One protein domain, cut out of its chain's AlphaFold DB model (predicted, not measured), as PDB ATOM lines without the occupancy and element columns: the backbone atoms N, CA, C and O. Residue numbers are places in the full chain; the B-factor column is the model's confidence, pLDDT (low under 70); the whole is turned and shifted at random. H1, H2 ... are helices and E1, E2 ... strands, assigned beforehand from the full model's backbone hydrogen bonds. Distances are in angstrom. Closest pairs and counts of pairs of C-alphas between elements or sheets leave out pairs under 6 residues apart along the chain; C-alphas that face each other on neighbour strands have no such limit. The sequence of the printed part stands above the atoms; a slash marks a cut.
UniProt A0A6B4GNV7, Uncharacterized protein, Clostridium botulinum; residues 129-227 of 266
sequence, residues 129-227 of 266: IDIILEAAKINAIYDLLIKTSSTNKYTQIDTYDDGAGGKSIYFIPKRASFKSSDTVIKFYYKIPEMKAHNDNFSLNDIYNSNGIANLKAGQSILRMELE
ATOM      1  N   ILE A 129      -1.187  -4.867  57.455       90.06
ATOM      2  CA  ILE A 129      -1.481  -6.072  56.692       90.06
ATOM      3  C   ILE A 129      -0.396  -6.203  55.625       90.06
ATOM      4  O   ILE A 129      -0.213  -5.303  54.806       90.06
ATOM      5  N   ASP A 130       0.292  -7.342  55.627       88.75
ATOM      6  CA  ASP A 130       1.302  -7.682  54.630       88.75
ATOM      7  C   ASP A 130       0.703  -8.600  53.561       88.75
ATOM      8  O   ASP A 130       0.209  -9.689  53.860       88.75
ATOM      9  N   ILE A 131       0.750  -8.157  52.306       91.00
ATOM     10  CA  ILE A 131       0.358  -8.936  51.130       91.00
ATOM     11  C   ILE A 131       1.634  -9.500  50.510       91.00
ATOM     12  O   ILE A 131       2.467  -8.749  49.999       91.00
ATOM     13  N   ILE A 132       1.779 -10.825  50.547       89.94
ATOM     14  CA  ILE A 132       2.969 -11.535  50.064       89.94
ATOM     15  C   ILE A 132       2.612 -12.323  48.805       89.94
ATOM     16  O   ILE A 132       1.885 -13.313  48.870       89.94
ATOM     17  N   LEU A 133       3.126 -11.891  47.653       91.88
ATOM     18  CA  LEU A 133       2.892 -12.514  46.344       91.88
ATOM     19  C   LEU A 133       4.151 -12.409  45.471       91.88
ATOM     20  O   LEU A 133       5.145 -11.799  45.855       91.88
ATOM     21  N   GLU A 134       4.115 -13.000  44.278       92.62
ATOM     22  CA  GLU A 134       5.137 -12.779  43.245       92.62
ATOM     23  C   GLU A 134       5.291 -11.282  42.939       92.62
ATOM     24  O   GLU A 134       4.295 -10.559  42.828       92.62
ATOM     25  N   ALA A 135       6.532 -10.825  42.751       90.94
ATOM     26  CA  ALA A 135       6.847  -9.407  42.569       90.94
ATOM     27  C   ALA A 135       6.036  -8.748  41.439       90.94
ATOM     28  O   ALA A 135       5.535  -7.641  41.611       90.94
ATOM     29  N   ALA A 136       5.820  -9.448  40.320       92.12
ATOM     30  CA  ALA A 136       5.019  -8.938  39.206       92.12
ATOM     31  C   ALA A 136       3.554  -8.653  39.597       92.12
ATOM     32  O   ALA A 136       2.992  -7.638  39.190       92.12
ATOM     33  N   LYS A 137       2.943  -9.513  40.424       94.75
ATOM     34  CA  LYS A 137       1.569  -9.319  40.921       94.75
ATOM     35  C   LYS A 137       1.500  -8.172  41.918       94.75
ATOM     36  O   LYS A 137       0.571  -7.373  41.857       94.75
ATOM     37  N   ILE A 138       2.489  -8.072  42.806       92.69
ATOM     38  CA  ILE A 138       2.594  -6.949  43.740       92.69
ATOM     39  C   ILE A 138       2.704  -5.621  42.981       92.69
ATOM     40  O   ILE A 138       1.964  -4.691  43.292       92.69
ATOM     41  N   ASN A 139       3.549  -5.559  41.947       91.00
ATOM     42  CA  ASN A 139       3.688  -4.371  41.108       91.00
ATOM     43  C   ASN A 139       2.361  -3.993  40.441       91.00
ATOM     44  O   ASN A 139       1.955  -2.838  40.503       91.00
ATOM     45  N   ALA A 140       1.630  -4.967  39.891       92.25
ATOM     46  CA  ALA A 140       0.323  -4.717  39.286       92.25
ATOM     47  C   ALA A 140      -0.710  -4.166  40.292       92.25
ATOM     48  O   ALA A 140      -1.477  -3.263  39.953       92.25
ATOM     49  N   ILE A 141      -0.723  -4.675  41.532       92.25
ATOM     50  CA  ILE A 141      -1.585  -4.152  42.607       92.25
ATOM     51  C   ILE A 141      -1.181  -2.716  42.959       92.25
ATOM     52  O   ILE A 141      -2.040  -1.846  43.076       92.25
ATOM     53  N   TYR A 142       0.117  -2.456  43.109       89.50
ATOM     54  CA  TYR A 142       0.628  -1.126  43.425       89.50
ATOM     55  C   TYR A 142       0.282  -0.107  42.328       89.50
ATOM     56  O   TYR A 142      -0.230   0.970  42.626       89.50
ATOM     57  N   ASP A 143       0.460  -0.470  41.057       88.94
ATOM     58  CA  ASP A 143       0.112   0.377  39.911       88.94
ATOM     59  C   ASP A 143      -1.390   0.694  39.858       88.94
ATOM     60  O   ASP A 143      -1.786   1.799  39.474       88.94
ATOM     61  N   LEU A 144      -2.245  -0.254  40.258       89.94
ATOM     62  CA  LEU A 144      -3.684  -0.026  40.398       89.94
ATOM     63  C   LEU A 144      -3.990   0.965  41.534       89.94
ATOM     64  O   LEU A 144      -4.820   1.861  41.362       89.94
ATOM     65  N   LEU A 145      -3.313   0.829  42.677       88.00
ATOM     66  CA  LEU A 145      -3.480   1.735  43.814       88.00
ATOM     67  C   LEU A 145      -3.053   3.165  43.468       88.00
ATOM     68  O   LEU A 145      -3.792   4.088  43.791       88.00
ATOM     69  N   ILE A 146      -1.939   3.357  42.748       85.06
ATOM     70  CA  ILE A 146      -1.495   4.692  42.297       85.06
ATOM     71  C   ILE A 146      -2.558   5.368  41.425       85.06
ATOM     72  O   ILE A 146      -2.773   6.574  41.517       85.06
ATOM     73  N   LYS A 147      -3.220   4.597  40.556       86.38
ATOM     74  CA  LYS A 147      -4.273   5.109  39.667       86.38
ATOM     75  C   LYS A 147      -5.569   5.443  40.417       86.38
ATOM     76  O   LYS A 147      -6.455   6.081  39.849       86.38
ATOM     77  N   THR A 148      -5.698   5.024  41.675       83.38
ATOM     78  CA  THR A 148      -6.896   5.229  42.493       83.38
ATOM     79  C   THR A 148      -6.802   6.555  43.253       83.38
ATOM     80  O   THR A 148      -6.427   6.591  44.418       83.38
ATOM     81  N   SER A 149      -7.206   7.655  42.614       71.69
ATOM     82  CA  SER A 149      -7.071   9.013  43.178       71.69
ATOM     83  C   SER A 149      -7.915   9.277  44.435       71.69
ATOM     84  O   SER A 149      -7.550  10.079  45.297       71.69
ATOM     85  N   SER A 150      -9.078   8.636  44.566       76.62
ATOM     86  CA  SER A 150      -9.922   8.731  45.761       76.62
ATOM     87  C   SER A 150     -10.994   7.643  45.784       76.62
ATOM     88  O   SER A 150     -11.394   7.104  44.755       76.62
ATOM     89  N   THR A 151     -11.493   7.343  46.978       82.31
ATOM     90  CA  THR A 151     -12.705   6.546  47.196       82.31
ATOM     91  C   THR A 151     -13.810   7.440  47.760       82.31
ATOM     92  O   THR A 151     -13.634   8.642  47.962       82.31
ATOM     93  N   ASN A 152     -14.975   6.875  48.084       81.62
ATOM     94  CA  ASN A 152     -16.040   7.642  48.738       81.62
ATOM     95  C   ASN A 152     -15.634   8.192  50.116       81.62
ATOM     96  O   ASN A 152     -16.155   9.233  50.509       81.62
ATOM     97  N   LYS A 153     -14.694   7.540  50.814       86.50
ATOM     98  CA  LYS A 153     -14.295   7.889  52.188       86.50
ATOM     99  C   LYS A 153     -12.916   8.543  52.282       86.50
ATOM    100  O   LYS A 153     -12.713   9.364  53.173       86.50
ATOM    101  N   TYR A 154     -12.005   8.216  51.369       88.50
ATOM    102  CA  TYR A 154     -10.604   8.629  51.437       88.50
ATOM    103  C   TYR A 154     -10.148   9.333  50.160       88.50
ATOM    104  O   TYR A 154     -10.613   9.001  49.071       88.50
ATOM    105  N   THR A 155      -9.209  10.260  50.295       88.69
ATOM    106  CA  THR A 155      -8.526  10.934  49.190       88.69
ATOM    107  C   THR A 155      -7.043  10.599  49.248       88.69
ATOM    108  O   THR A 155      -6.450  10.630  50.330       88.69
ATOM    109  N   GLN A 156      -6.456  10.272  48.097       88.12
ATOM    110  CA  GLN A 156      -5.011  10.147  47.960       88.12
ATOM    111  C   GLN A 156      -4.395  11.543  48.005       88.12
ATOM    112  O   GLN A 156      -4.842  12.444  47.297       88.12
ATOM    113  N   ILE A 157      -3.398  11.734  48.858       79.62
ATOM    114  CA  ILE A 157      -2.791  13.053  49.086       79.62
ATOM    115  C   ILE A 157      -1.357  13.147  48.608       79.62
ATOM    116  O   ILE A 157      -0.907  14.249  48.314       79.62
ATOM    117  N   ASP A 158      -0.646  12.024  48.555       66.81
ATOM    118  CA  ASP A 158       0.755  12.039  48.184       66.81
ATOM    119  C   ASP A 158       1.225  10.674  47.680       66.81
ATOM    120  O   ASP A 158       0.705   9.621  48.076       66.81
ATOM    121  N   THR A 159       2.235  10.728  46.820       61.97
ATOM    122  CA  THR A 159       3.106   9.608  46.480       61.97
ATOM    123  C   THR A 159       4.521  10.042  46.810       61.97
ATOM    124  O   THR A 159       5.102  10.845  46.082       61.97
ATOM    125  N   TYR A 160       5.059   9.534  47.913       61.84
ATOM    126  CA  TYR A 160       6.424   9.845  48.311       61.84
ATOM    127  C   TYR A 160       7.362   8.822  47.672       61.84
ATOM    128  O   TYR A 160       7.141   7.618  47.815       61.84
ATOM    129  N   ASP A 161       8.364   9.311  46.945       57.53
ATOM    130  CA  ASP A 161       9.513   8.539  46.473       57.53
ATOM    131  C   ASP A 161      10.721   9.096  47.231       57.53
ATOM    132  O   ASP A 161      11.157  10.221  46.984       57.53
ATOM    133  N   ASP A 162      11.194   8.364  48.235       53.25
ATOM    134  CA  ASP A 162      12.274   8.808  49.124       53.25
ATOM    135  C   ASP A 162      13.667   8.782  48.463       53.25
ATOM    136  O   ASP A 162      14.677   9.040  49.116       53.25
ATOM    137  N   GLY A 163      13.744   8.466  47.165       44.25
ATOM    138  CA  GLY A 163      14.999   8.367  46.422       44.25
ATOM    139  C   GLY A 163      15.819   7.110  46.745       44.25
ATOM    140  O   GLY A 163      16.820   6.861  46.073       44.25
ATOM    141  N   ALA A 164      15.385   6.285  47.706       41.69
ATOM    142  CA  ALA A 164      15.960   4.979  48.040       41.69
ATOM    143  C   ALA A 164      15.141   3.806  47.457       41.69
ATOM    144  O   ALA A 164      15.451   2.634  47.695       41.69
ATOM    145  N   GLY A 165      14.118   4.114  46.650       50.38
ATOM    146  CA  GLY A 165      13.200   3.147  46.048       50.38
ATOM    147  C   GLY A 165      11.967   2.845  46.906       50.38
ATOM    148  O   GLY A 165      11.183   1.963  46.540       50.38
ATOM    149  N   GLY A 166      11.777   3.559  48.021       57.09
ATOM    150  CA  GLY A 166      10.576   3.521  48.845       57.09
ATOM    151  C   GLY A 166       9.462   4.329  48.191       57.09
ATOM    152  O   GLY A 166       9.344   5.534  48.391       57.09
ATOM    153  N   LYS A 167       8.630   3.660  47.383       73.31
ATOM    154  CA  LYS A 167       7.400   4.253  46.849       73.31
ATOM    155  C   LYS A 167       6.264   4.020  47.842       73.31
ATOM    156  O   LYS A 167       5.858   2.874  48.060       73.31
ATOM    157  N   SER A 168       5.771   5.105  48.432       86.62
ATOM    158  CA  SER A 168       4.680   5.100  49.408       86.62
ATOM    159  C   SER A 168       3.475   5.890  48.899       86.62
ATOM    160  O   SER A 168       3.628   7.002  48.401       86.62
ATOM    161  N   ILE A 169       2.267   5.353  49.075       88.50
ATOM    162  CA  ILE A 169       0.994   6.008  48.738       88.50
ATOM    163  C   ILE A 169       0.239   6.305  50.027       88.50
ATOM    164  O   ILE A 169       0.026   5.396  50.831       88.50
ATOM    165  N   TYR A 170      -0.217   7.545  50.197       89.88
ATOM    166  CA  TYR A 170      -0.953   7.967  51.388       89.88
ATOM    167  C   TYR A 170      -2.403   8.324  51.065       89.88
ATOM    168  O   TYR A 170      -2.682   9.135  50.179       89.88
ATOM    169  N   PHE A 171      -3.321   7.774  51.854       91.38
ATOM    170  CA  PHE A 171      -4.742   8.088  51.839       91.38
ATOM    171  C   PHE A 171      -5.181   8.634  53.197       91.38
ATOM    172  O   PHE A 171      -4.838   8.089  54.247       91.38
ATOM    173  N   ILE A 172      -6.005   9.678  53.176       91.56
ATOM    174  CA  ILE A 172      -6.622  10.263  54.376       91.56
ATOM    175  C   ILE A 172      -8.129  10.454  54.174       91.56
ATOM    176  O   ILE A 172      -8.580  10.501  53.026       91.56
ATOM    177  N   PRO A 173      -8.938  10.548  55.244       90.12
ATOM    178  CA  PRO A 173     -10.354  10.867  55.146       90.12
ATOM    179  C   PRO A 173     -10.602  12.122  54.306       90.12
ATOM    180  O   PRO A 173      -9.851  13.099  54.377       90.12
ATOM    181  N   LYS A 174     -11.685  12.119  53.522       84.69
ATOM    182  CA  LYS A 174     -12.080  13.297  52.740       84.69
ATOM    183  C   LYS A 174     -12.185  14.530  53.636       84.69
ATOM    184  O   LYS A 174     -12.807  14.473  54.692       84.69
ATOM    185  N   ARG A 175     -11.653  15.659  53.152       83.38
ATOM    186  CA  ARG A 175     -11.645  16.972  53.830       83.38
ATOM    187  C   ARG A 175     -10.739  17.060  55.068       83.38
ATOM    188  O   ARG A 175     -10.692  18.120  55.682       83.38
ATOM    189  N   ALA A 176     -10.010  16.000  55.419       85.00
ATOM    190  CA  ALA A 176      -8.934  16.092  56.400       85.00
ATOM    191  C   ALA A 176      -7.654  16.640  55.746       85.00
ATOM    192  O   ALA A 176      -7.479  16.562  54.531       85.00
ATOM    193  N   SER A 177      -6.741  17.171  56.561       84.62
ATOM    194  CA  SER A 177      -5.352  17.413  56.158       84.62
ATOM    195  C   SER A 177      -4.465  16.297  56.703       84.62
ATOM    196  O   SER A 177      -4.797  15.709  57.728       84.62
ATOM    197  N   PHE A 178      -3.312  16.029  56.085       80.88
ATOM    198  CA  PHE A 178      -2.403  14.983  56.573       80.88
ATOM    199  C   PHE A 178      -1.997  15.189  58.042       80.88
ATOM    200  O   PHE A 178      -2.075  14.273  58.858       80.88
ATOM    201  N   LYS A 179      -1.640  16.429  58.407       80.62
ATOM    202  CA  LYS A 179      -1.205  16.778  59.769       80.62
ATOM    203  C   LYS A 179      -2.322  16.604  60.799       80.62
ATOM    204  O   LYS A 179      -2.063  16.103  61.893       80.62
ATOM    205  N   SER A 180      -3.545  16.997  60.445       81.75
ATOM    206  CA  SER A 180      -4.702  16.973  61.347       81.75
ATOM    207  C   SER A 180      -5.520  15.685  61.276       81.75
ATOM    208  O   SER A 180      -6.502  15.572  61.997       81.75
ATOM    209  N   SER A 181      -5.188  14.749  60.385       86.81
ATOM    210  CA  SER A 181      -5.973  13.529  60.224       86.81
ATOM    211  C   SER A 181      -5.734  12.570  61.381       86.81
ATOM    212  O   SER A 181      -4.582  12.238  61.671       86.81
ATOM    213  N   ASP A 182      -6.812  12.061  61.974       89.25
ATOM    214  CA  ASP A 182      -6.761  11.003  62.990       89.25
ATOM    215  C   ASP A 182      -6.676   9.594  62.402       89.25
ATOM    216  O   ASP A 182      -6.625   8.603  63.133       89.25
ATOM    217  N   THR A 183      -6.705   9.486  61.076       92.06
ATOM    218  CA  THR A 183      -6.582   8.223  60.351       92.06
ATOM    219  C   THR A 183      -5.750   8.431  59.096       92.06
ATOM    220  O   THR A 183      -6.065   9.293  58.274       92.06
ATOM    221  N   VAL A 184      -4.698   7.644  58.928       92.06
ATOM    222  CA  VAL A 184      -3.872   7.644  57.719       92.06
ATOM    223  C   VAL A 184      -3.728   6.208  57.248       92.06
ATOM    224  O   VAL A 184      -3.463   5.321  58.052       92.06
ATOM    225  N   ILE A 185      -3.928   5.971  55.954       92.50
ATOM    226  CA  ILE A 185      -3.640   4.682  55.329       92.50
ATOM    227  C   ILE A 185      -2.428   4.871  54.424       92.50
ATOM    228  O   ILE A 185      -2.453   5.719  53.534       92.50
ATOM    229  N   LYS A 186      -1.388   4.073  54.638       92.06
ATOM    230  CA  LYS A 186      -0.154   4.063  53.858       92.06
ATOM    231  C   LYS A 186      -0.019   2.721  53.140       92.06
ATOM    232  O   LYS A 186      -0.189   1.673  53.755       92.06
ATOM    233  N   PHE A 187       0.305   2.742  51.852       91.94
ATOM    234  CA  PHE A 187       0.684   1.552  51.085       91.94
ATOM    235  C   PHE A 187       2.121   1.686  50.606       91.94
ATOM    236  O   PHE A 187       2.457   2.713  50.025       91.94
ATOM    237  N   TYR A 188       2.958   0.671  50.819       90.50
ATOM    238  CA  TYR A 188       4.369   0.731  50.431       90.50
ATOM    239  C   TYR A 188       4.996  -0.647  50.237       90.50
ATOM    240  O   TYR A 188       4.551  -1.651  50.802       90.50
ATOM    241  N   TYR A 189       6.067  -0.697  49.447       89.75
ATOM    242  CA  TYR A 189       6.899  -1.893  49.342       89.75
ATOM    243  C   TYR A 189       7.738  -2.042  50.609       89.75
ATOM    244  O   TYR A 189       8.664  -1.269  50.848       89.75
ATOM    245  N   LYS A 190       7.450  -3.066  51.414       87.12
ATOM    246  CA  LYS A 190       8.055  -3.216  52.744       87.12
ATOM    247  C   LYS A 190       9.571  -3.423  52.698       87.12
ATOM    248  O   LYS A 190      10.287  -2.891  53.534       87.12
ATOM    249  N   ILE A 191      10.068  -4.201  51.735       84.62
ATOM    250  CA  ILE A 191      11.494  -4.570  51.653       84.62
ATOM    251  C   ILE A 191      12.371  -3.355  51.290       84.62
ATOM    252  O   ILE A 191      13.323  -3.101  52.028       84.62
ATOM    253  N   PRO A 192      12.077  -2.578  50.221       83.06
ATOM    254  CA  PRO A 192      12.760  -1.308  49.965       83.06
ATOM    255  C   PRO A 192      12.691  -0.337  51.145       83.06
ATOM    256  O   PRO A 192      13.722   0.201  51.532       83.06
ATOM    257  N   GLU A 193      11.519  -0.182  51.766       82.12
ATOM    258  CA  GLU A 193      11.334   0.709  52.920       82.12
ATOM    259  C   GLU A 193      12.223   0.296  54.108       82.12
ATOM    260  O   GLU A 193      12.901   1.115  54.722       82.12
ATOM    261  N   MET A 194      12.281  -1.005  54.416       78.44
ATOM    262  CA  MET A 194      13.157  -1.522  55.469       78.44
ATOM    263  C   MET A 194      14.634  -1.298  55.148       78.44
ATOM    264  O   MET A 194      15.398  -0.994  56.059       78.44
ATOM    265  N   LYS A 195      15.034  -1.431  53.879       77.31
ATOM    266  CA  LYS A 195      16.403  -1.151  53.432       77.31
ATOM    267  C   LYS A 195      16.756   0.330  53.581       77.31
ATOM    268  O   LYS A 195      17.867   0.637  53.993       77.31
ATOM    269  N   ALA A 196      15.829   1.232  53.262       73.69
ATOM    270  CA  ALA A 196      16.037   2.676  53.365       73.69
ATOM    271  C   ALA A 196      16.196   3.159  54.819       73.69
ATOM    272  O   ALA A 196      16.833   4.179  55.067       73.69
ATOM    273  N   HIS A 197      15.638   2.421  55.786       70.44
ATOM    274  CA  HIS A 197      15.594   2.815  57.198       70.44
ATOM    275  C   HIS A 197      16.385   1.904  58.148       70.44
ATOM    276  O   HIS A 197      16.216   1.996  59.368       70.44
ATOM    277  N   ASN A 198      17.213   0.998  57.628       70.31
ATOM    278  CA  ASN A 198      18.053   0.128  58.443       70.31
ATOM    279  C   ASN A 198      19.439  -0.028  57.809       70.31
ATOM    280  O   ASN A 198      19.616  -0.795  56.865       70.31
ATOM    281  N   ASP A 199      20.428   0.652  58.387       63.16
ATOM    282  CA  ASP A 199      21.817   0.633  57.912       63.16
ATOM    283  C   ASP A 199      22.440  -0.778  57.945       63.16
ATOM    284  O   ASP A 199      23.344  -1.079  57.170       63.16
ATOM    285  N   ASN A 200      21.916  -1.674  58.791       67.31
ATOM    286  CA  ASN A 200      22.363  -3.065  58.929       67.31
ATOM    287  C   ASN A 200      21.456  -4.060  58.182       67.31
ATOM    288  O   ASN A 200      21.393  -5.242  58.524       67.31
ATOM    289  N   PHE A 201      20.696  -3.596  57.191       69.75
ATOM    290  CA  PHE A 201      19.775  -4.441  56.444       69.75
ATOM    291  C   PHE A 201      20.504  -5.469  55.567       69.75
ATOM    292  O   PHE A 201      21.186  -5.126  54.600       69.75
ATOM    293  N   SER A 202      20.278  -6.752  55.849       69.50
ATOM    294  CA  SER A 202      20.742  -7.876  55.035       69.50
ATOM    295  C   SER A 202      19.556  -8.544  54.340       69.50
ATOM    296  O   SER A 202      18.636  -9.050  54.978       69.50
ATOM    297  N   LEU A 203      19.590  -8.588  53.002       70.81
ATOM    298  CA  LEU A 203      18.609  -9.336  52.204       70.81
ATOM    299  C   LEU A 203      18.628 -10.833  52.542       70.81
ATOM    300  O   LEU A 203      17.580 -11.473  52.514       70.81
ATOM    301  N   ASN A 204      19.791 -11.388  52.891       67.00
ATOM    302  CA  ASN A 204      19.924 -12.807  53.226       67.00
ATOM    303  C   ASN A 204      19.105 -13.174  54.470       67.00
ATOM    304  O   ASN A 204      18.530 -14.259  54.519       67.00
ATOM    305  N   ASP A 205      18.969 -12.244  55.413       65.44
ATOM    306  CA  ASP A 205      18.225 -12.444  56.659       65.44
ATOM    307  C   ASP A 205      16.708 -12.517  56.417       65.44
ATOM    308  O   ASP A 205      15.965 -12.968  57.282       65.44
ATOM    309  N   ILE A 206      16.229 -12.097  55.239       67.12
ATOM    310  CA  ILE A 206      14.809 -12.141  54.852       67.12
ATOM    311  C   ILE A 206      14.444 -13.476  54.199       67.12
ATOM    312  O   ILE A 206      13.346 -13.993  54.410       67.12
ATOM    313  N   TYR A 207      15.351 -14.025  53.389       62.84
ATOM    314  CA  TYR A 207      15.106 -15.252  52.625       62.84
ATOM    315  C   TYR A 207      15.559 -16.517  53.371       62.84
ATOM    316  O   TYR A 207      14.953 -17.571  53.193       62.84
ATOM    317  N   ASN A 208      16.580 -16.413  54.232       57.62
ATOM    318  CA  ASN A 208      17.241 -17.557  54.874       57.62
ATOM    319  C   ASN A 208      17.173 -17.523  56.412       57.62
ATOM    320  O   ASN A 208      18.050 -18.070  57.081       57.62
ATOM    321  N   SER A 209      16.162 -16.877  57.003       59.75
ATOM    322  CA  SER A 209      16.018 -16.876  58.463       59.75
ATOM    323  C   SER A 209      15.565 -18.249  58.979       59.75
ATOM    324  O   SER A 209      14.754 -18.919  58.343       59.75
ATOM    325  N   ASN A 210      15.998 -18.655  60.176       54.75
ATOM    326  CA  ASN A 210      15.456 -19.833  60.878       54.75
ATOM    327  C   ASN A 210      14.033 -19.582  61.448       54.75
ATOM    328  O   ASN A 210      13.668 -20.123  62.491       54.75
ATOM    329  N   GLY A 211      13.246 -18.709  60.810       55.94
ATOM    330  CA  GLY A 211      11.895 -18.331  61.217       55.94
ATOM    331  C   GLY A 211      10.803 -19.223  60.620       55.94
ATOM    332  O   GLY A 211      11.002 -19.916  59.627       55.94
ATOM    333  N   ILE A 212       9.611 -19.168  61.222       52.25
ATOM    334  CA  ILE A 212       8.424 -19.966  60.843       52.25
ATOM    335  C   ILE A 212       7.928 -19.631  59.421       52.25
ATOM    336  O   ILE A 212       7.331 -20.477  58.755       52.25
ATOM    337  N   ALA A 213       8.185 -18.413  58.939       60.75
ATOM    338  CA  ALA A 213       7.857 -17.974  57.590       60.75
ATOM    339  C   ALA A 213       9.035 -17.203  56.982       60.75
ATOM    340  O   ALA A 213       9.507 -16.218  57.555       60.75
ATOM    341  N   ASN A 214       9.476 -17.653  55.807       69.81
ATOM    342  CA  ASN A 214      10.466 -16.975  54.977       69.81
ATOM    343  C   ASN A 214       9.822 -16.548  53.665       69.81
ATOM    344  O   ASN A 214       8.944 -17.230  53.125       69.81
ATOM    345  N   LEU A 215      10.293 -15.427  53.133       78.69
ATOM    346  CA  LEU A 215       9.933 -15.009  51.790       78.69
ATOM    347  C   LEU A 215      10.584 -15.969  50.783       78.69
ATOM    348  O   LEU A 215      11.749 -16.324  50.943       78.69
ATOM    349  N   LYS A 216       9.867 -16.409  49.746       82.38
ATOM    350  CA  LYS A 216      10.477 -17.199  48.662       82.38
ATOM    351  C   LYS A 216      11.158 -16.275  47.655       82.38
ATOM    352  O   LYS A 216      10.727 -15.140  47.452       82.38
ATOM    353  N   ALA A 217      12.181 -16.780  46.965       81.00
ATOM    354  CA  ALA A 217      12.807 -16.055  45.862       81.00
ATOM    355  C   ALA A 217      11.756 -15.631  44.814       81.00
ATOM    356  O   ALA A 217      10.880 -16.415  44.445       81.00
ATOM    357  N   GLY A 218      11.825 -14.377  44.360       83.75
ATOM    358  CA  GLY A 218      10.867 -13.796  43.409       83.75
ATOM    359  C   GLY A 218       9.559 -13.278  44.027       83.75
ATOM    360  O   GLY A 218       8.750 -12.676  43.313       83.75
ATOM    361  N   GLN A 219       9.339 -13.463  45.332       88.62
ATOM    362  CA  GLN A 219       8.231 -12.827  46.044       88.62
ATOM    363  C   GLN A 219       8.600 -11.420  46.529       88.62
ATOM    364  O   GLN A 219       9.766 -11.088  46.723       88.62
ATOM    365  N   SER A 220       7.577 -10.595  46.727       89.06
ATOM    366  CA  SER A 220       7.674  -9.257  47.306       89.06
ATOM    367  C   SER A 220       6.547  -9.048  48.319       89.06
ATOM    368  O   SER A 220       5.595  -9.833  48.376       89.06
ATOM    369  N   ILE A 221       6.670  -7.998  49.130       89.88
ATOM    370  CA  ILE A 221       5.724  -7.667  50.196       89.88
ATOM    371  C   ILE A 221       5.199  -6.251  49.972       89.88
ATOM    372  O   ILE A 221       5.960  -5.281  50.064       89.88
ATOM    373  N   LEU A 222       3.896  -6.139  49.713       92.12
ATOM    374  CA  LEU A 222       3.173  -4.872  49.780       92.12
ATOM    375  C   LEU A 222       2.522  -4.760  51.147       92.12
ATOM    376  O   LEU A 222       1.696  -5.596  51.514       92.12
ATOM    377  N   ARG A 223       2.878  -3.718  51.887       91.62
ATOM    378  CA  ARG A 223       2.294  -3.439  53.188       91.62
ATOM    379  C   ARG A 223       1.220  -2.377  53.058       91.62
ATOM    380  O   ARG A 223       1.459  -1.321  52.480       91.62
ATOM    381  N   MET A 224       0.059  -2.666  53.630       93.06
ATOM    382  CA  MET A 224      -0.931  -1.669  54.007       93.06
ATOM    383  C   MET A 224      -0.761  -1.381  55.495       93.06
ATOM    384  O   MET A 224      -0.783  -2.303  56.306       93.06
ATOM    385  N   GLU A 225      -0.636  -0.116  55.855       92.44
ATOM    386  CA  GLU A 225      -0.525   0.357  57.227       92.44
ATOM    387  C   GLU A 225      -1.634   1.371  57.497       92.44
ATOM    388  O   GLU A 225      -1.885   2.271  56.701       92.44
ATOM    389  N   LEU A 226      -2.335   1.188  58.604       93.00
ATOM    390  CA  LEU A 226      -3.395   2.042  59.101       93.00
ATOM    391  C   LEU A 226      -2.908   2.669  60.403       93.00
ATOM    392  O   LEU A 226      -2.851   2.008  61.440       93.00
ATOM    393  N   GLU A 227      -2.586   3.952  60.349       93.56
ATOM    394  CA  GLU A 227      -2.298   4.763  61.523       93.56
ATOM    395  C   GLU A 227      -3.610   5.324  62.081       93.56
ATOM    396  O   GLU A 227      -4.363   6.002  61.376       93.56
TER     397      GLU A 227
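Overview. This is residues 129 to 227 of the 266 residues of an uncharacterized protein of Clostridium botulinum (UniProt A0A6B4GNV7). A strongly twisted antiparallel sheet of five strands has the long helix H1 along one face, over E5 and E4, and the short helix H2 beside the strands on the opposite face. Past H2, a loop region with the tiny H3 extends the model at one end. The printed part has 99 residues, with three named helices and five named strands in the order E1, H1, E2, E3, E4, H2, H3, E5; the sheet's order is E1, E5, E4, E3, E2. The class is mixed; the whole is only just compact, close to loose, with a radius of gyration of the C-alphas of 14.9 A and spans of 46 by 27 by 26 A.

Arrangement. Edge strand E1, residues 129 to 134, is the antiparallel neighbour of E5, residues 219 to 227, with N 131 and O 222 2.8 A apart, within hydrogen-bond range. H1, residues 135 to 146, has a height over the sheet of 7.7 A and runs along the strands, at 14 degrees to E5 on the local plane; their closest C-alphas, of Ala 135 and Ser 220, are 4.8 A apart. E2, residues 154 to 161, E3, residues 167 to 173, and E4, residues 183 to 189, form a meander, each strand the antiparallel neighbour of the one before, in two hairpins. Within hydrogen-bond range are N 157 and O 170, 3.0 A, N 171 and O 185, 2.8 A, and, between E4 and E5, N 186 and O 225, 2.8 A. H2, residues 190 to 196, is over none of the strands; its closest C-alpha pair with E5, Lys 190 and Ile 221, is 5.6 A apart. H3, residues 204 to 207, is not on the sheet and is apart from H2. Every O i to N i+4 pair is within hydrogen-bond range in H1 and H2; H3 is too short for one.

Along the chain. E1 begins at C-alpha 129, (-1.481, -6.072, 56.692). H1 and E1 each measure 16.4 A, E2 and E3 20.7 A, E4 20.1 A. E5, 25.7 A, ends at C-alpha 227, (-2.298, 4.763, 61.523).

Size, cuts and confidence. The C-alphas farthest apart, of Arg 175 and Asn 210, are 46.2 A apart. The printed part has no cut. The link from H3 to E5 is long, with 11 residues. Mean pLDDT of the printed part is 80.0; residues 158 to 166, 199 to 202 and 204 to 214 are under 70.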